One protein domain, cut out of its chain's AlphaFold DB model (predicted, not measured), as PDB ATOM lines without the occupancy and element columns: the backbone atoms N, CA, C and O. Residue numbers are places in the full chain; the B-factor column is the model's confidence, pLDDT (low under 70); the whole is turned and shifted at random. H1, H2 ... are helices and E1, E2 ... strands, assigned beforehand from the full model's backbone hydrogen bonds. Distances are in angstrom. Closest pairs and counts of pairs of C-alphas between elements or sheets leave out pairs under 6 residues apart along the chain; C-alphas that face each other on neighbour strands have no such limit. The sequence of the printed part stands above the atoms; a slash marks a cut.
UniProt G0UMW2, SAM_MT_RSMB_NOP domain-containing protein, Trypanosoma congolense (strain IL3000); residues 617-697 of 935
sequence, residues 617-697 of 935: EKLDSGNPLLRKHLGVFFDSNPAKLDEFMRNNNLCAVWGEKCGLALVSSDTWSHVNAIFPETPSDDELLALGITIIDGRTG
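AT A GLANCE: This is residues 617 to 697 of the 935 residues of the protein "SAM_MT_RSMB_NOP domain-containing protein" of Trypanosoma congolense (strain IL3000) (UniProt G0UMW2). A small twisted sheet of four strands, E1, E2, E3 and E5, forms the middle, with helices on both faces: H1 and H2, about perpendicular to each other, are on one face, and H3 stands up from the other. H1 and H2 make one end of the longest axis; H3, the loop of residues 675 to 683 and strand E4 make the other. The printed part has 81 residues, with three named helices and five named strands along the chain as E1 H1 H2 E2 E3 H3 E4 E5. The sheet's order is E1 - E2 - E3 - E5, all antiparallel, and the class is mixed, helices and strands. The whole is compact, with a radius of gyration of the C-alphas of 13.0 A and spans of 38 by 28 by 17 A.

HOW THE PARTS SIT: E2, residues 650 to 655, and E3, residues 659 to 664, form an antiparallel hairpin, with N 653 and O 661 2.9 A apart, within hydrogen-bond range. The edge strand E1, residues 617 to 619, is antiparallel to E2, with N 617 and O 654 within range at 2.9 A. The other edge strand, E5, residues 689 to 693, is antiparallel to E3, with N 662 and O 689 within range at 2.9 A. From edge to edge the strands' lines turn by 91 degrees. H1, residues 624 to 633, is over E2 and E3, slantwise to the strands at 54 degrees to E2 on the local plane; its height over the sheet is 10.0 A. H2, residues 638 to 648, is on the same face, over none of the strands, but only just, with 2 C-alphas on E2. H1 and H2 touch about perpendicular at 81 degrees; their closest C-alphas are those of Gly 631 and Leu 641, 6.0 A apart. H3, residues 665 to 674, is on the opposite face, only just over E2, with 3 C-alphas on it, and stands up from the sheet at 56 degrees. E4, residues 684 to 687, pairs with no named strand and runs on into E5 at 88 degrees. Every O i to N i+4 pair is within hydrogen-bond range in H2 and H3; in H1, 4 of 6 are.

IN THESE COORDINATES: E1 begins at C-alpha 617 (67.512, -144.381, -22.199) and is 6.4 A long. E2 and E3 are each 16.5 A long, E4 7.4 A and E5 10.7 A. H1 is 14.4 A long, H2 15.5 A and H3 14.3 A. H3 ends at C-alpha 674 (75.158, -151.160, -34.589), and E5 at C-alpha 693 (66.841, -129.086, -23.686).

THE WHOLE: The two C-alphas farthest apart, those of Asp 635 and Asp 682, are 38.6 A apart. The printed part has no cut and no long link. The mean pLDDT of the printed part is 86.5; residues 657 to 658 are under 70.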
ATOM      1  N   GLU A 617      68.512-143.392 -22.600       82.19
ATOM      2  CA  GLU A 617      67.512-144.381 -22.199       82.19
ATOM      3  C   GLU A 617      66.211-144.149 -22.974       82.19
ATOM      4  O   GLU A 617      65.758-143.011 -23.129       82.19
ATOM      5  N   LYS A 618      65.598-145.224 -23.481       86.81
ATOM      6  CA  LYS A 618      64.269-145.161 -24.101       86.81
ATOM      7  C   LYS A 618      63.220-144.969 -23.005       86.81
ATOM      8  O   LYS A 618      63.244-145.684 -22.009       86.81
ATOM      9  N   LEU A 619      62.291-144.037 -23.204       86.88
ATOM     10  CA  LEU A 619      61.163-143.825 -22.299       86.88
ATOM     11  C   LEU A 619      59.921-144.580 -22.787       86.88
ATOM     12  O   LEU A 619      59.561-144.503 -23.965       86.88
ATOM     13  N   ASP A 620      59.224-145.236 -21.863       79.88
ATOM     14  CA  ASP A 620      57.890-145.795 -22.097       79.88
ATOM     15  C   ASP A 620      56.814-144.698 -22.183       79.88
ATOM     16  O   ASP A 620      56.950-143.626 -21.589       79.88
ATOM     17  N   SER A 621      55.681-144.988 -22.831       70.62
ATOM     18  CA  SER A 621      54.494-144.107 -22.868       70.62
ATOM     19  C   SER A 621      53.918-143.784 -21.483       70.62
ATOM     20  O   SER A 621      53.296-142.739 -21.261       70.62
ATOM     21  N   GLY A 622      54.138-144.672 -20.510       71.62
ATOM     22  CA  GLY A 622      53.797-144.457 -19.104       71.62
ATOM     23  C   GLY A 622      54.663-143.410 -18.394       71.62
ATOM     24  O   GLY A 622      54.278-142.944 -17.323       71.62
ATOM     25  N   ASN A 623      55.820-143.034 -18.952       85.56
ATOM     26  CA  ASN A 623      56.844-142.304 -18.213       85.56
ATOM     27  C   ASN A 623      56.399-140.871 -17.831       85.56
ATOM     28  O   ASN A 623      55.964-140.100 -18.697       85.56
ATOM     29  N   PRO A 624      56.545-140.459 -16.555       84.25
ATOM     30  CA  PRO A 624      56.075-139.156 -16.090       84.25
ATOM     31  C   PRO A 624      56.833-137.973 -16.708       84.25
ATOM     32  O   PRO A 624      56.236-136.910 -16.859       84.25
ATOM     33  N   LEU A 625      58.102-138.125 -17.114       84.50
ATOM     34  CA  LEU A 625      58.847-137.060 -17.804       84.50
ATOM     35  C   LEU A 625      58.269-136.802 -19.200       84.50
ATOM     36  O   LEU A 625      58.032-135.652 -19.565       84.50
ATOM     37  N   LEU A 626      57.985-137.873 -19.947       86.19
ATOM     38  CA  LEU A 626      57.364-137.796 -21.269       86.19
ATOM     39  C   LEU A 626      55.981-137.135 -21.185       86.19
ATOM     40  O   LEU A 626      55.698-136.188 -21.917       86.19
ATOM     41  N   ARG A 627      55.145-137.571 -20.236       86.12
ATOM     42  CA  ARG A 627      53.806-137.002 -20.017       86.12
ATOM     43  C   ARG A 627      53.860-135.531 -19.592       86.12
ATOM     44  O   ARG A 627      53.172-134.715 -20.195       86.12
ATOM     45  N   LYS A 628      54.733-135.175 -18.641       85.75
ATOM     46  CA  LYS A 628      54.931-133.795 -18.163       85.75
ATOM     47  C   LYS A 628      55.369-132.832 -19.269       85.75
ATOM     48  O   LYS A 628      54.913-131.696 -19.293       85.75
ATOM     49  N   HIS A 629      56.293-133.249 -20.135       87.19
ATOM     50  CA  HIS A 629      56.920-132.341 -21.099       87.19
ATOM     51  C   HIS A 629      56.296-132.367 -22.499       87.19
ATOM     52  O   HIS A 629      56.370-131.356 -23.193       87.19
ATOM     53  N   LEU A 630      55.701-133.489 -22.918       87.94
ATOM     54  CA  LEU A 630      55.118-133.651 -24.253       87.94
ATOM     55  C   LEU A 630      53.592-133.810 -24.225       87.94
ATOM     56  O   LEU A 630      52.917-133.271 -25.096       87.94
ATOM     57  N   GLY A 631      53.032-134.479 -23.210       84.19
ATOM     58  CA  GLY A 631      51.581-134.693 -23.089       84.19
ATOM     59  C   GLY A 631      50.765-133.398 -23.008       84.19
ATOM     60  O   GLY A 631      49.660-133.341 -23.538       84.19
ATOM     61  N   VAL A 632      51.340-132.330 -22.448       86.94
ATOM     62  CA  VAL A 632      50.708-130.999 -22.362       86.94
ATOM     63  C   VAL A 632      50.385-130.364 -23.724       86.94
ATOM     64  O   VAL A 632      49.534-129.483 -23.788       86.94
ATOM     65  N   PHE A 633      51.012-130.823 -24.815       88.06
ATOM     66  CA  PHE A 633      50.709-130.406 -26.196       88.06
ATOM     67  C   PHE A 633      49.618-131.260 -26.883       88.06
ATOM     68  O   PHE A 633      49.263-131.019 -28.040       88.06
ATOM     69  N   PHE A 634      49.091-132.263 -26.177       89.19
ATOM     70  CA  PHE A 634      48.041-133.175 -26.630       89.19
ATOM     71  C   PHE A 634      46.843-133.161 -25.662       89.19
ATOM     72  O   PHE A 634      46.315-134.208 -25.287       89.19
ATOM     73  N   ASP A 635      46.455-131.966 -25.200       85.19
ATOM     74  CA  ASP A 635      45.394-131.725 -24.200       85.19
ATOM     75  C   ASP A 635      45.605-132.480 -22.869       85.19
ATOM     76  O   ASP A 635      44.651-132.874 -22.200       85.19
ATOM     77  N   SER A 636      46.865-132.769 -22.516       84.25
ATOM     78  CA  SER A 636      47.253-133.669 -21.414       84.25
ATOM     79  C   SER A 636      46.660-135.089 -21.497       84.25
ATOM     80  O   SER A 636      46.736-135.851 -20.532       84.25
ATOM     81  N   ASN A 637      46.115-135.489 -22.652       86.44
ATOM     82  CA  ASN A 637      45.463-136.775 -22.872       86.44
ATOM     83  C   ASN A 637      46.486-137.841 -23.329       86.44
ATOM     84  O   ASN A 637      47.006-137.750 -24.448       86.44
ATOM     85  N   PRO A 638      46.757-138.895 -22.527       85.62
ATOM     86  CA  PRO A 638      47.746-139.912 -22.888       85.62
ATOM     87  C   PRO A 638      47.408-140.674 -24.173       85.62
ATOM     88  O   PRO A 638      48.318-141.039 -24.909       85.62
ATOM     89  N   ALA A 639      46.123-140.879 -24.487       87.62
ATOM     90  CA  ALA A 639      45.718-141.612 -25.685       87.62
ATOM     91  C   ALA A 639      46.045-140.839 -26.973       87.62
ATOM     92  O   ALA A 639      46.500-141.448 -27.939       87.62
ATOM     93  N   LYS A 640      45.894-139.503 -26.967       87.50
ATOM     94  CA  LYS A 640      46.293-138.635 -28.091       87.50
ATOM     95  C   LYS A 640      47.807-138.648 -28.304       87.50
ATOM     96  O   LYS A 640      48.266-138.743 -29.441       87.50
ATOM     97  N   LEU A 641      48.583-138.602 -27.217       88.31
ATOM     98  CA  LEU A 641      50.041-138.711 -27.277       88.31
ATOM     99  C   LEU A 641      50.484-140.085 -27.811       88.31
ATOM    100  O   LEU A 641      51.298-140.154 -28.730       88.31
ATOM    101  N   ASP A 642      49.927-141.174 -27.282       87.75
ATOM    102  CA  ASP A 642      50.275-142.535 -27.704       87.75
ATOM    103  C   ASP A 642      49.842-142.818 -29.149       87.75
ATOM    104  O   ASP A 642      50.530-143.540 -29.871       87.75
ATOM    105  N   GLU A 643      48.736-142.225 -29.607       88.12
ATOM    106  CA  GLU A 643      48.356-142.222 -31.018       88.12
ATOM    107  C   GLU A 643      49.356-141.447 -31.886       88.12
ATOM    108  O   GLU A 643      49.822-141.992 -32.886       88.12
ATOM    109  N   PHE A 644      49.740-140.223 -31.504       87.50
ATOM    110  CA  PHE A 644      50.753-139.446 -32.227       87.50
ATOM    111  C   PHE A 644      52.069-140.225 -32.372       87.50
ATOM    112  O   PHE A 644      52.606-140.332 -33.479       87.50
ATOM    113  N   MET A 645      52.562-140.822 -31.285       88.94
ATOM    114  CA  MET A 645      53.799-141.607 -31.289       88.94
ATOM    115  C   MET A 645      53.680-142.834 -32.207       88.94
ATOM    116  O   MET A 645      54.540-143.065 -33.059       88.94
ATOM    117  N   ARG A 646      52.575-143.587 -32.102       88.38
ATOM    118  CA  ARG A 646      52.309-144.801 -32.893       88.38
ATOM    119  C   ARG A 646      52.126-144.515 -34.384       88.38
ATOM    120  O   ARG A 646      52.687-145.229 -35.215       88.38
ATOM    121  N   ASN A 647      51.368-143.478 -34.735       86.94
ATOM    122  CA  ASN A 647      51.047-143.149 -36.126       86.94
ATOM    123  C   ASN A 647      52.283-142.662 -36.901       86.94
ATOM    124  O   ASN A 647      52.406-142.962 -38.088       86.94
ATOM    125  N   ASN A 648      53.219-141.983 -36.228       84.31
ATOM    126  CA  ASN A 648      54.454-141.466 -36.830       84.31
ATOM    127  C   ASN A 648      55.671-142.410 -36.683       84.31
ATOM    128  O   ASN A 648      56.737-142.099 -37.210       84.31
ATOM    129  N   ASN A 649      55.519-143.569 -36.026       89.81
ATOM    130  CA  ASN A 649      56.590-144.533 -35.701       89.81
ATOM    131  C   ASN A 649      57.686-143.994 -34.754       89.81
ATOM    132  O   ASN A 649      58.865-144.314 -34.890       89.81
ATOM    133  N   LEU A 650      57.314-143.169 -33.774       91.25
ATOM    134  CA  LEU A 650      58.250-142.509 -32.862       91.25
ATOM    135  C   LEU A 650      58.388-143.226 -31.515       91.25
ATOM    136  O   LEU A 650      57.422-143.739 -30.952       91.25
ATOM    137  N   CYS A 651      59.588-143.147 -30.945       91.62
ATOM    138  CA  CYS A 651      59.852-143.383 -29.533       91.62
ATOM    139  C   CYS A 651      60.551-142.173 -28.898       91.62
ATOM    140  O   CYS A 651      61.296-141.443 -29.554       91.62
ATOM    141  N   ALA A 652      60.313-141.971 -27.604       92.12
ATOM    142  CA  ALA A 652      60.996-140.952 -26.823       92.12
ATOM    143  C   ALA A 652      62.275-141.522 -26.204       92.12
ATOM    144  O   ALA A 652      62.286-142.658 -25.726       92.12
ATOM    145  N   VAL A 653      63.335-140.719 -26.176       90.94
ATOM    146  CA  VAL A 653      64.585-141.040 -25.477       90.94
ATOM    147  C   VAL A 653      64.997-139.882 -24.576       90.94
ATOM    148  O   VAL A 653      64.735-138.716 -24.882       90.94
ATOM    149  N   TRP A 654      65.653-140.203 -23.469       88.12
ATOM    150  CA  TRP A 654      66.206-139.242 -22.523       88.12
ATOM    151  C   TRP A 654      67.713-139.437 -22.384       88.12
ATOM    152  O   TRP A 654      68.196-140.566 -22.353       88.12
ATOM    153  N   GLY A 655      68.466-138.348 -22.254       80.94
ATOM    154  CA  GLY A 655      69.882-138.411 -21.892       80.94
ATOM    155  C   GLY A 655      70.347-137.123 -21.224       80.94
ATOM    156  O   GLY A 655      70.037-136.035 -21.704       80.94
ATOM    157  N   GLU A 656      71.134-137.230 -20.149       70.25
ATOM    158  CA  GLU A 656      71.516-136.119 -19.247       70.25
ATOM    159  C   GLU A 656      72.038-134.853 -19.954       70.25
ATOM    160  O   GLU A 656      71.874-133.733 -19.474       70.25
ATOM    161  N   LYS A 657      72.714-135.022 -21.098       67.06
ATOM    162  CA  LYS A 657      73.333-133.929 -21.864       67.06
ATOM    163  C   LYS A 657      72.410-133.295 -22.903       67.06
ATOM    164  O   LYS A 657      72.721-132.184 -23.341       67.06
ATOM    165  N   CYS A 658      71.371-134.019 -23.319       69.88
ATOM    166  CA  CYS A 658      70.513-133.708 -24.463       69.88
ATOM    167  C   CYS A 658      69.100-133.310 -24.012       69.88
ATOM    168  O   CYS A 658      68.531-132.376 -24.560       69.88
ATOM    169  N   GLY A 659      68.571-133.957 -22.969       86.94
ATOM    170  CA  GLY A 659      67.182-133.832 -22.529       86.94
ATOM    171  C   GLY A 659      66.276-134.855 -23.202       86.94
ATOM    172  O   GLY A 659      66.688-135.998 -23.403       86.94
ATOM    173  N   LEU A 660      65.048-134.444 -23.526       92.00
ATOM    174  CA  LEU A 660      64.044-135.288 -24.177       92.00
ATOM    175  C   LEU A 660      64.161-135.148 -25.695       92.00
ATOM    176  O   LEU A 660      63.975-134.050 -26.222       92.00
ATOM    177  N   ALA A 661      64.407-136.252 -26.395       91.88
ATOM    178  CA  ALA A 661      64.442-136.311 -27.853       91.88
ATOM    179  C   ALA A 661      63.411-137.311 -28.403       91.88
ATOM    180  O   ALA A 661      63.060-138.291 -27.743       91.88
ATOM    181  N   LEU A 662      62.938-137.059 -29.625       92.19
ATOM    182  CA  LEU A 662      62.118-137.988 -30.403       92.19
ATOM    183  C   LEU A 662      62.971-138.634 -31.493       92.19
ATOM    184  O   LEU A 662      63.688-137.955 -32.230       92.19
ATOM    185  N   VAL A 663      62.871-139.958 -31.578       93.12
ATOM    186  CA  VAL A 663      63.641-140.814 -32.485       93.12
ATOM    187  C   VAL A 663      62.663-141.757 -33.185       93.12
ATOM    188  O   VAL A 663      61.726-142.232 -32.545       93.12
ATOM    189  N   SER A 664      62.852-142.059 -34.472       93.19
ATOM    190  CA  SER A 664      62.112-143.165 -35.101       93.19
ATOM    191  C   SER A 664      62.438-144.486 -34.397       93.19
ATOM    192  O   SER A 664      63.599-144.760 -34.081       93.19
ATOM    193  N   SER A 665      61.427-145.327 -34.179       91.75
ATOM    194  CA  SER A 665      61.605-146.668 -33.604       91.75
ATOM    195  C   SER A 665      62.532-147.531 -34.465       91.75
ATOM    196  O   SER A 665      63.298-148.339 -33.933       91.75
ATOM    197  N   ASP A 666      62.525-147.310 -35.781       92.38
ATOM    198  CA  ASP A 666      63.410-147.993 -36.723       92.38
ATOM    199  C   ASP A 666      64.853-147.532 -36.510       92.38
ATOM    200  O   ASP A 666      65.756-148.361 -36.403       92.38
ATOM    201  N   THR A 667      65.078-146.224 -36.364       94.12
ATOM    202  CA  THR A 667      66.402-145.639 -36.093       94.12
ATOM    203  C   THR A 667      66.953-146.069 -34.740       94.12
ATOM    204  O   THR A 667      68.125-146.424 -34.652       94.12
ATOM    205  N   TRP A 668      66.120-146.119 -33.697       92.56
ATOM    206  CA  TRP A 668      66.510-146.675 -32.398       92.56
ATOM    207  C   TRP A 668      66.944-148.143 -32.528       92.56
ATOM    208  O   TRP A 668      67.988-148.539 -32.010       92.56
ATOM    209  N   SER A 669      66.192-148.940 -33.291       91.81
ATOM    210  CA  SER A 669      66.522-150.345 -33.562       91.81
ATOM    211  C   SER A 669      67.829-150.495 -34.352       91.81
ATOM    212  O   SER A 669      68.652-151.347 -34.018       91.81
ATOM    213  N   HIS A 670      68.075-149.633 -35.345       93.62
ATOM    214  CA  HIS A 670      69.328-149.612 -36.103       93.62
ATOM    215  C   HIS A 670      70.527-149.217 -35.235       93.62
ATOM    216  O   HIS A 670      71.566-149.871 -35.301       93.62
ATOM    217  N   VAL A 671      70.383-148.203 -34.377       92.31
ATOM    218  CA  VAL A 671      71.439-147.770 -33.449       92.31
ATOM    219  C   VAL A 671      71.807-148.891 -32.473       92.31
ATOM    220  O   VAL A 671      72.992-149.175 -32.339       92.31
ATOM    221  N   ASN A 672      70.840-149.610 -31.893       90.56
ATOM    222  CA  ASN A 672      71.115-150.744 -30.991       90.56
ATOM    223  C   ASN A 672      71.683-151.987 -31.712       90.56
ATOM    224  O   ASN A 672      72.378-152.817 -31.120       90.56
ATOM    225  N   ALA A 673      71.390-152.150 -33.005       90.19
ATOM    226  CA  ALA A 673      71.971-153.216 -33.819       90.19
ATOM    227  C   ALA A 673      73.435-152.926 -34.202       90.19
ATOM    228  O   ALA A 673      74.234-153.860 -34.298       90.19
ATOM    229  N   ILE A 674      73.784-151.647 -34.389       90.62
ATOM    230  CA  ILE A 674      75.158-151.160 -34.589       90.62
ATOM    231  C   ILE A 674      75.938-151.182 -33.265       90.62
ATOM    232  O   ILE A 674      77.083-151.626 -33.243       90.62
ATOM    233  N   PHE A 675      75.315-150.738 -32.173       89.38
ATOM    234  CA  PHE A 675      75.907-150.590 -30.845       89.38
ATOM    235  C   PHE A 675      75.114-151.431 -29.823       89.38
ATOM    236  O   PHE A 675      74.115-150.956 -29.283       89.38
ATOM    237  N   PRO A 676      75.513-152.697 -29.573       76.19
ATOM    238  CA  PRO A 676      74.863-153.560 -28.578       76.19
ATOM    239  C   PRO A 676      75.108-153.074 -27.142       76.19
ATOM    240  O   PRO A 676      74.270-153.250 -26.264       76.19
ATOM    241  N   GLU A 677      76.281-152.479 -26.930       78.19
ATOM    242  CA  GLU A 677      76.686-151.772 -25.720       78.19
ATOM    243  C   GLU A 677      76.501-150.263 -25.921       78.19
ATOM    244  O   GLU A 677      76.341-149.782 -27.044       78.19
ATOM    245  N   THR A 678      76.539-149.488 -24.836       71.50
ATOM    246  CA  THR A 678      76.383-148.027 -24.895       71.50
ATOM    247  C   THR A 678      77.501-147.382 -25.730       71.50
ATOM    248  O   THR A 678      78.657-147.460 -25.304       71.50
ATOM    249  N   PRO A 679      77.199-146.728 -26.872       79.00
ATOM    250  CA  PRO A 679      78.219-146.143 -27.741       79.00
ATOM    251  C   PRO A 679      78.972-145.007 -27.050       79.00
ATOM    252  O   PRO A 679      78.409-144.285 -26.221       79.00
ATOM    253  N   SER A 680      80.233-144.796 -27.430       80.94
ATOM    254  CA  SER A 680      80.982-143.641 -26.937       80.94
ATOM    255  C   SER A 680      80.432-142.318 -27.492       80.94
ATOM    256  O   SER A 680      79.868-142.260 -28.588       80.94
ATOM    257  N   ASP A 681      80.676-141.227 -26.751       76.12
ATOM    258  CA  ASP A 681      80.354-139.843 -27.153       76.12
ATOM    259  C   ASP A 681      80.930-139.461 -28.540       76.12
ATOM    260  O   ASP A 681      80.443-138.523 -29.171       76.12
ATOM    261  N   ASP A 682      81.963-140.171 -29.010       83.81
ATOM    262  CA  ASP A 682      82.594-139.957 -30.312       83.81
ATOM    263  C   ASP A 682      82.061-140.891 -31.416       83.81
ATOM    264  O   ASP A 682      82.391-140.674 -32.579       83.81
ATOM    265  N   GLU A 683      81.318-141.960 -31.117       88.62
ATOM    266  CA  GLU A 683      80.818-142.924 -32.120       88.62
ATOM    267  C   GLU A 683      79.400-142.619 -32.602       88.62
ATOM    268  O   GLU A 683      79.119-142.797 -33.790       88.62
ATOM    269  N   LEU A 684      78.535-142.132 -31.707       91.38
ATOM    270  CA  LEU A 684      77.179-141.668 -32.007       91.38
ATOM    271  C   LEU A 684      77.107-140.152 -31.776       91.38
ATOM    272  O   LEU A 684      76.945-139.678 -30.654       91.38
ATOM    273  N   LEU A 685      77.251-139.383 -32.855       90.75
ATOM    274  CA  LEU A 685      77.454-137.930 -32.818       90.75
ATOM    275  C   LEU A 685      76.147-137.118 -32.772       90.75
ATOM    276  O   LEU A 685      76.160-135.956 -32.358       90.75
ATOM    277  N   ALA A 686      75.034-137.697 -33.230       90.62
ATOM    278  CA  ALA A 686      73.684-137.132 -33.145       90.62
ATOM    279  C   ALA A 686      72.620-138.236 -33.297       90.62
ATOM    280  O   ALA A 686      72.866-139.236 -33.973       90.62
ATOM    281  N   LEU A 687      71.437-138.032 -32.707       91.62
ATOM    282  CA  LEU A 687      70.308-138.964 -32.751       91.62
ATOM    283  C   LEU A 687      68.968-138.210 -32.675       91.62
ATOM    284  O   LEU A 687      68.718-137.510 -31.695       91.62
ATOM    285  N   GLY A 688      68.107-138.393 -33.678       91.62
ATOM    286  CA  GLY A 688      66.744-137.858 -33.737       91.62
ATOM    287  C   GLY A 688      66.645-136.328 -33.695       91.62
ATOM    288  O   GLY A 688      67.513-135.611 -34.200       91.62
ATOM    289  N   ILE A 689      65.557-135.836 -33.092       91.12
ATOM    290  CA  ILE A 689      65.338-134.414 -32.793       91.12
ATOM    291  C   ILE A 689      65.212-134.214 -31.285       91.12
ATOM    292  O   ILE A 689      64.315-134.766 -30.646       91.12
ATOM    293  N   THR A 690      66.065-133.360 -30.728       91.38
ATOM    294  CA  THR A 690      65.956-132.849 -29.358       91.38
ATOM    295  C   THR A 690      64.713-131.970 -29.249       91.38
ATOM    296  O   THR A 690      64.636-130.941 -29.915       91.38
ATOM    297  N   ILE A 691      63.743-132.340 -28.414       91.94
ATOM    298  CA  ILE A 691      62.490-131.594 -28.212       91.94
ATOM    299  C   ILE A 691      62.608-130.635 -27.028       91.94
ATOM    300  O   ILE A 691      62.205-129.479 -27.130       91.94
ATOM    301  N   ILE A 692      63.175-131.108 -25.916       91.75
ATOM    302  CA  ILE A 692      63.363-130.333 -24.685       91.75
ATOM    303  C   ILE A 692      64.842-130.349 -24.325       91.75
ATOM    304  O   ILE A 692      65.403-131.430 -24.144       91.75
ATOM    305  N   ASP A 693      65.458-129.177 -24.164       87.88
ATOM    306  CA  ASP A 693      66.841-129.086 -23.686       87.88
ATOM    307  C   ASP A 693      66.939-129.556 -22.223       87.88
ATOM    308  O   ASP A 693      66.271-129.036 -21.324       87.88
ATOM    309  N   GLY A 694      67.808-130.539 -21.981       83.44
ATOM    310  CA  GLY A 694      67.935-131.211 -20.681       83.44
ATOM    311  C   GLY A 694      68.493-130.361 -19.536       83.44
ATOM    312  O   GLY A 694      68.469-130.816 -18.396       83.44
ATOM    313  N   ARG A 695      68.999-129.147 -19.801       83.00
ATOM    314  CA  ARG A 695      69.530-128.242 -18.762       83.00
ATOM    315  C   ARG A 695      68.534-127.173 -18.342       83.00
ATOM    316  O   ARG A 695      68.633-126.657 -17.235       83.00
ATOM    317  N   THR A 696      67.623-126.813 -19.238       86.00
ATOM    318  CA  THR A 696      66.689-125.696 -19.061       86.00
ATOM    319  C   THR A 696      65.233-126.138 -18.939       86.00
ATOM    320  O   THR A 696      64.435-125.398 -18.377       86.00
ATOM    321  N   GLY A 697      64.869-127.327 -19.439       86.38
ATOM    322  CA  GLY A 697      63.473-127.780 -19.507       86.38
ATOM    323  C   GLY A 697      62.642-127.077 -20.592       86.38
ATOM    324  O   GLY A 697      61.430-127.297 -20.686       86.38
TER     325      GLY A 697